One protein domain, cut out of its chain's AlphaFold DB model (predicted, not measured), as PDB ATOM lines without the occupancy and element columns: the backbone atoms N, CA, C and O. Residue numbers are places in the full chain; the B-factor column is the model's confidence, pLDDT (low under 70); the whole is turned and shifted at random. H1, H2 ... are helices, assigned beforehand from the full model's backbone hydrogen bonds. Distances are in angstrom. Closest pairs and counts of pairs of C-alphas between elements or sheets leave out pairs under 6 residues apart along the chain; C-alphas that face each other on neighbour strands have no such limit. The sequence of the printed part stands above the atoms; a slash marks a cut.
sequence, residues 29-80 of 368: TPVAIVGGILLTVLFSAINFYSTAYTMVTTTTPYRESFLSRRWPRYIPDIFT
ATOM      1  N   THR A  29      17.194  83.704  63.505       80.81
ATOM      2  CA  THR A  29      18.640  83.850  63.731       80.81
ATOM      3  C   THR A  29      19.426  82.554  63.477       80.81
ATOM      4  O   THR A  29      20.386  82.602  62.708       80.81
ATOM      5  N   PRO A  30      19.046  81.382  64.035       83.12
ATOM      6  CA  PRO A  30      19.735  80.134  63.714       83.12
ATOM      7  C   PRO A  30      19.550  79.721  62.248       83.12
ATOM      8  O   PRO A  30      20.507  79.255  61.637       83.12
ATOM      9  N   VAL A  31      18.375  79.947  61.647       87.69
ATOM     10  CA  VAL A  31      18.152  79.669  60.216       87.69
ATOM     11  C   VAL A  31      19.000  80.572  59.321       87.69
ATOM     12  O   VAL A  31      19.556  80.096  58.339       87.69
ATOM     13  N   ALA A  32      19.161  81.847  59.667       87.88
ATOM     14  CA  ALA A  32      19.997  82.786  58.929       87.88
ATOM     15  C   ALA A  32      21.483  82.415  59.023       87.88
ATOM     16  O   ALA A  32      22.191  82.489  58.023       87.88
ATOM     17  N   ILE A  33      21.952  81.961  60.192       89.06
ATOM     18  CA  ILE A  33      23.333  81.487  60.369       89.06
ATOM     19  C   ILE A  33      23.566  80.205  59.560       89.06
ATOM     20  O   ILE A  33      24.511  80.141  58.778       89.06
ATOM     21  N   VAL A  34      22.695  79.201  59.699       91.00
ATOM     22  CA  VAL A  34      22.825  77.923  58.976       91.00
ATOM     23  C   VAL A  34      22.673  78.126  57.467       91.00
ATOM     24  O   VAL A  34      23.468  77.599  56.691       91.00
ATOM     25  N   GLY A  35      21.704  78.937  57.043       93.31
ATOM     26  CA  GLY A  35      21.493  79.303  55.645       93.31
ATOM     27  C   GLY A  35      22.664  80.096  55.068       93.31
ATOM     28  O   GLY A  35      23.098  79.814  53.956       93.31
ATOM     29  N   GLY A  36      23.234  81.027  55.839       94.06
ATOM     30  CA  GLY A  36      24.435  81.768  55.459       94.06
ATOM     31  C   GLY A  36      25.647  80.856  55.276       94.06
ATOM     32  O   GLY A  36      26.351  80.978  54.276       94.06
ATOM     33  N   ILE A  37      25.858  79.893  56.180       93.81
ATOM     34  CA  ILE A  37      26.927  78.889  56.055       93.81
ATOM     35  C   ILE A  37      26.708  78.034  54.803       93.81
ATOM     36  O   ILE A  37      27.630  77.891  54.004       93.81
ATOM     37  N   LEU A  38      25.494  77.516  54.594       94.19
ATOM     38  CA  LEU A  38      25.164  76.703  53.419       94.19
ATOM     39  C   LEU A  38      25.372  77.467  52.109       94.19
ATOM     40  O   LEU A  38      25.987  76.933  51.189       94.19
ATOM     41  N   LEU A  39      24.916  78.720  52.031       93.38
ATOM     42  CA  LEU A  39      25.122  79.566  50.856       93.38
ATOM     43  C   LEU A  39      26.602  79.872  50.637       93.38
ATOM     44  O   LEU A  39      27.066  79.813  49.502       93.38
ATOM     45  N   THR A  40      27.356  80.147  51.702       93.88
ATOM     46  CA  THR A  40      28.800  80.399  51.599       93.88
ATOM     47  C   THR A  40      29.516  79.168  51.051       93.88
ATOM     48  O   THR A  40      30.268  79.283  50.088       93.88
ATOM     49  N   VAL A  41      29.226  77.978  51.589       93.19
ATOM     50  CA  VAL A  41      29.785  76.708  51.097       93.19
ATOM     51  C   VAL A  41      29.407  76.473  49.634       93.19
ATOM     52  O   VAL A  41      30.272  76.127  48.830       93.19
ATOM     53  N   LEU A  42      28.145  76.707  49.264       91.56
ATOM     54  CA  LEU A  42      27.665  76.532  47.896       91.56
ATOM     55  C   LEU A  42      28.372  77.477  46.915       91.56
ATOM     56  O   LEU A  42      28.874  77.027  45.887       91.56
ATOM     57  N   PHE A  43      28.454  78.773  47.226       88.44
ATOM     58  CA  PHE A  43      29.115  79.748  46.357       88.44
ATOM     59  C   PHE A  43      30.626  79.534  46.288       88.44
ATOM     60  O   PHE A  43      31.200  79.679  45.210       88.44
ATOM     61  N   SER A  44      31.273  79.133  47.386       88.88
ATOM     62  CA  SER A  44      32.683  78.739  47.366       88.88
ATOM     63  C   SER A  44      32.915  77.520  46.475       88.88
ATOM     64  O   SER A  44      33.864  77.530  45.696       88.88
ATOM     65  N   ALA A  45      32.043  76.509  46.532       84.81
ATOM     66  CA  ALA A  45      32.131  75.342  45.657       84.81
ATOM     67  C   ALA A  45      31.930  75.725  44.183       84.81
ATOM     68  O   ALA A  45      32.748  75.352  43.349       84.81
ATOM     69  N   ILE A  46      30.901  76.517  43.856       82.50
ATOM     70  CA  ILE A  46      30.652  76.980  42.480       82.50
ATOM     71  C   ILE A  46      31.844  77.783  41.950       82.50
ATOM     72  O   ILE A  46      32.287  77.552  40.826       82.50
ATOM     73  N   ASN A  47      32.383  78.698  42.758       82.88
ATOM     74  CA  ASN A  47      33.529  79.506  42.362       82.88
ATOM     75  C   ASN A  47      34.771  78.628  42.149       82.88
ATOM     76  O   ASN A  47      35.411  78.720  41.108       82.88
ATOM     77  N   PHE A  48      35.042  77.692  43.067       81.50
ATOM     78  CA  PHE A  48      36.128  76.725  42.923       81.50
ATOM     79  C   PHE A  48      35.991  75.907  41.633       81.50
ATOM     80  O   PHE A  48      36.909  75.902  40.822       81.50
ATOM     81  N   TYR A  49      34.838  75.290  41.368       72.88
ATOM     82  CA  TYR A  49      34.638  74.522  40.133       72.88
ATOM     83  C   TYR A  49      34.699  75.383  38.864       72.88
ATOM     84  O   TYR A  49      35.101  74.879  37.821       72.88
ATOM     85  N   SER A  50      34.353  76.673  38.940       70.19
ATOM     86  CA  SER A  50      34.420  77.579  37.788       70.19
ATOM     87  C   SER A  50      35.819  78.141  37.508       70.19
ATOM     88  O   SER A  50      36.030  78.616  36.392       70.19
ATOM     89  N   THR A  51      36.746  78.156  38.475       74.81
ATOM     90  CA  THR A  51      38.068  78.797  38.312       74.81
ATOM     91  C   THR A  51      39.262  77.885  38.598       74.81
ATOM     92  O   THR A  51      40.393  78.292  38.354       74.81
ATOM     93  N   ALA A  52      39.059  76.677  39.133       75.56
ATOM     94  CA  ALA A  52      40.148  75.796  39.572       75.56
ATOM     95  C   ALA A  52      40.774  74.941  38.456       75.56
ATOM     96  O   ALA A  52      41.527  74.014  38.753       75.56
ATOM     97  N   TYR A  53      40.481  75.219  37.188       72.38
ATOM     98  CA  TYR A  53      41.045  74.481  36.063       72.38
ATOM     99  C   TYR A  53      41.775  75.414  35.100       72.38
ATOM    100  O   TYR A  53      41.350  76.540  34.837       72.38
ATOM    101  N   THR A  54      42.872  74.917  34.541       75.19
ATOM    102  CA  THR A  54      43.566  75.517  33.404       75.19
ATOM    103  C   THR A  54      43.422  74.570  32.221       75.19
ATOM    104  O   THR A  54      43.769  73.392  32.305       75.19
ATOM    105  N   MET A  55      42.868  75.067  31.118       74.50
ATOM    106  CA  MET A  55      42.816  74.296  29.877       74.50
ATOM    107  C   MET A  55      44.202  74.330  29.234       74.50
ATOM    108  O   MET A  55      44.810  75.395  29.123       74.50
ATOM    109  N   VAL A  56      44.705  73.166  28.829       78.69
ATOM    110  CA  VAL A  56      45.976  73.041  28.110       78.69
ATOM    111  C   VAL A  56      45.674  72.616  26.685       78.69
ATOM    112  O   VAL A  56      45.048  71.582  26.454       78.69
ATOM    113  N   THR A  57      46.136  73.407  25.724       77.56
ATOM    114  CA  THR A  57      46.063  73.065  24.305       77.56
ATOM    115  C   THR A  57      47.068  71.960  24.003       77.56
ATOM    116  O   THR A  57      48.262  72.117  24.260       77.56
ATOM    117  N   THR A  58      46.592  70.840  23.466       74.69
ATOM    118  CA  THR A  58      47.432  69.714  23.044       74.69
ATOM    119  C   THR A  58      47.078  69.350  21.612       74.69
ATOM    120  O   THR A  58      45.899  69.221  21.285       74.69
ATOM    121  N   THR A  59      48.085  69.161  20.765       75.94
ATOM    122  CA  THR A  59      47.897  68.613  19.423       75.94
ATOM    123  C   THR A  59      47.777  67.093  19.517       75.94
ATOM    124  O   THR A  59      48.593  66.427  20.154       75.94
ATOM    125  N   THR A  60      46.728  66.527  18.921       72.31
ATOM    126  CA  THR A  60      46.495  65.078  18.912       72.31
ATOM    127  C   THR A  60      46.120  64.616  17.507       72.31
ATOM    128  O   THR A  60      45.252  65.232  16.892       72.31
ATOM    129  N   PRO A  61      46.722  63.528  16.997       67.25
ATOM    130  CA  PRO A  61      46.285  62.901  15.752       67.25
ATOM    131  C   PRO A  61      45.035  62.026  15.950       67.25
ATOM    132  O   PRO A  61      44.426  61.589  14.980       67.25
ATOM    133  N   TYR A  62      44.634  61.758  17.198       71.38
ATOM    134  CA  TYR A  62      43.509  60.883  17.528       71.38
ATOM    135  C   TYR A  62      42.352  61.693  18.120       71.38
ATOM    136  O   TYR A  62      42.259  61.873  19.338       71.38
ATOM    137  N   ARG A  63      41.459  62.182  17.254       73.31
ATOM    138  CA  ARG A  63      40.274  62.960  17.647       73.31
ATOM    139  C   ARG A  63      39.323  62.167  18.542       73.31
ATOM    140  O   ARG A  63      38.975  62.622  19.629       73.31
ATOM    141  N   GLU A  64      38.938  60.966  18.121       73.19
ATOM    142  CA  GLU A  64      37.918  60.164  18.814       73.19
ATOM    143  C   GLU A  64      38.338  59.763  20.235       73.19
ATOM    144  O   GLU A  64      37.553  59.817  21.186       73.19
ATOM    145  N   SER A  65      39.616  59.431  20.428       74.19
ATOM    146  CA  SER A  65      40.142  59.088  21.753       74.19
ATOM    147  C   SER A  65      40.245  60.303  22.683       74.19
ATOM    148  O   SER A  65      40.255  60.144  23.904       74.19
ATOM    149  N   PHE A  66      40.305  61.515  22.127       73.38
ATOM    150  CA  PHE A  66      40.329  62.760  22.885       73.38
ATOM    151  C   PHE A  66      38.912  63.228  23.240       73.38
ATOM    152  O   PHE A  66      38.636  63.538  24.400       73.38
ATOM    153  N   LEU A  67      37.982  63.187  22.281       74.75
ATOM    154  CA  LEU A  67      36.577  63.550  22.493       74.75
ATOM    155  C   LEU A  67      35.832  62.558  23.399       74.75
ATOM    156  O   LEU A  67      34.916  62.956  24.119       74.75
ATOM    157  N   SER A  68      36.241  61.288  23.426       71.69
ATOM    158  CA  SER A  68      35.673  60.282  24.338       71.69
ATOM    159  C   SER A  68      36.038  60.500  25.812       71.69
ATOM    160  O   SER A  68      35.363  59.956  26.682       71.69
ATOM    161  N   ARG A  69      37.025  61.354  26.129       70.25
ATOM    162  CA  ARG A  69      37.384  61.736  27.514       70.25
ATOM    163  C   ARG A  69      36.452  62.787  28.127       70.25
ATOM    164  O   ARG A  69      36.811  63.438  29.108       70.25
ATOM    165  N   ARG A  70      35.261  62.988  27.557       70.12
ATOM    166  CA  ARG A  70      34.249  63.879  28.132       70.12
ATOM    167  C   ARG A  70      33.819  63.389  29.510       70.12
ATOM    168  O   ARG A  70      33.744  62.188  29.771       70.12
ATOM    169  N   TRP A  71      33.511  64.346  30.383       67.12
ATOM    170  CA  TRP A  71      32.935  64.044  31.685       67.12
ATOM    171  C   TRP A  71      31.679  63.181  31.518       67.12
ATOM    172  O   TRP A  71      30.933  63.354  30.548       67.12
ATOM    173  N   PRO A  72      31.431  62.242  32.442       66.81
ATOM    174  CA  PRO A  72      30.265  61.381  32.357       66.81
ATOM    175  C   PRO A  72      28.968  62.190  32.249       66.81
ATOM    176  O   PRO A  72      28.779  63.170  32.971       66.81
ATOM    177  N   ARG A  73      28.041  61.734  31.396       63.28
ATOM    178  CA  ARG A  73      26.763  62.411  31.073       63.28
ATOM    179  C   ARG A  73      25.838  62.704  32.268       63.28
ATOM    180  O   ARG A  73      24.800  63.326  32.082       63.28
ATOM    181  N   TYR A  74      26.164  62.237  33.474       71.19
ATOM    182  CA  TYR A  74      25.371  62.492  34.679       71.19
ATOM    183  C   TYR A  74      25.626  63.872  35.308       71.19
ATOM    184  O   TYR A  74      24.860  64.280  36.178       71.19
ATOM    185  N   ILE A  75      26.678  64.593  34.899       70.81
ATOM    186  CA  ILE A  75      26.913  65.974  35.344       70.81
ATOM    187  C   ILE A  75      26.259  66.928  34.335       70.81
ATOM    188  O   ILE A  75      26.593  66.851  33.153       70.81
ATOM    189  N   PRO A  76      25.364  67.841  34.763       72.81
ATOM    190  CA  PRO A  76      24.721  68.787  33.855       72.81
ATOM    191  C   PRO A  76      25.735  69.624  33.059       72.81
ATOM    192  O   PRO A  76      26.698  70.142  33.630       72.81
ATOM    193  N   ASP A  77      25.471  69.831  31.765       69.00
ATOM    194  CA  ASP A  77      26.356  70.571  30.847       69.00
ATOM    195  C   ASP A  77      26.646  72.009  31.298       69.00
ATOM    196  O   ASP A  77      27.700  72.566  30.992       69.00
ATOM    197  N   ILE A  78      25.767  72.612  32.102       72.75
ATOM    198  CA  ILE A  78      25.987  73.960  32.640       72.75
ATOM    199  C   ILE A  78      27.242  74.041  33.526       72.75
ATOM    200  O   ILE A  78      27.877  75.091  33.591       72.75
ATOM    201  N   PHE A  79      27.628  72.928  34.162       69.75
ATOM    202  CA  PHE A  79      28.821  72.836  35.007       69.75
ATOM    203  C   PHE A  79      30.046  72.308  34.257       69.75
ATOM    204  O   PHE A  79      31.161  72.485  34.738       69.75
ATOM    205  N   THR A  80      29.863  71.665  33.097       72.12
ATOM    206  CA  THR A  80      30.963  71.014  32.363       72.12
ATOM    207  C   THR A  80      31.306  71.674  31.029       72.12
ATOM    208  O   THR A  80      32.399  71.456  30.520       72.12
TER     209      THR A  80
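What this domain is: This is residues 29 to 80 of the 368 residues of an uncharacterized protein of Aureobasidium pullulans (UniProt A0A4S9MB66). A long helix, H1, sticks out as an arm with residues 29 to 45, and beyond its far end the rest makes a wide, open loop. The loop runs onward from H1, turns back near the short helix H2, and returns until the short last helix, H3, comes close to the end of H1. The printed part has 52 residues, with three named helices in the order H1, H2, H3 and no named strand; the class is all helix. The whole is extended, with a radius of gyration of the C-alphas of 17.6 A and spans of 59 by 22 by 11 A.

How they stand to each other: H1, residues 29 to 51, and H2, residues 63 to 67, are apart. H2 is also apart from H3, residues 77 to 80. H1 and H3 are close but not clearly touching, with 2 pairs of C-alphas within 8 A; the closest C-alphas, those of Ser 50 and Phe 79, are 7.8 A apart. In H1 and H2 every O i to N i+4 pair is within hydrogen-bond range, while H3, with 4 residues, is too short for such a pair; its one O i to N i+3 pair is within range.

Where its parts are: H1 begins at C-alpha 29, at (18.640, 83.850, 63.731), and ends at C-alpha 51, at (38.068, 78.797, 38.312), 32.4 A from first to last C-alpha. H2 measures 6.1 A and H3 4.9 A in the same way. H3 ends at C-alpha 80, at (30.963, 71.014, 32.363).

The domain as a whole: The two C-alphas farthest apart, those of Thr 29 and Pro 61, are 59.2 A apart. The printed part has no cut. The link from H1 to H2, 11 residues, is long; that from H2 to H3, 9 residues, is short. The mean pLDDT of the printed part is 78.6, and residues 61, 71 to 73, 77 and 79 of the model are under 70.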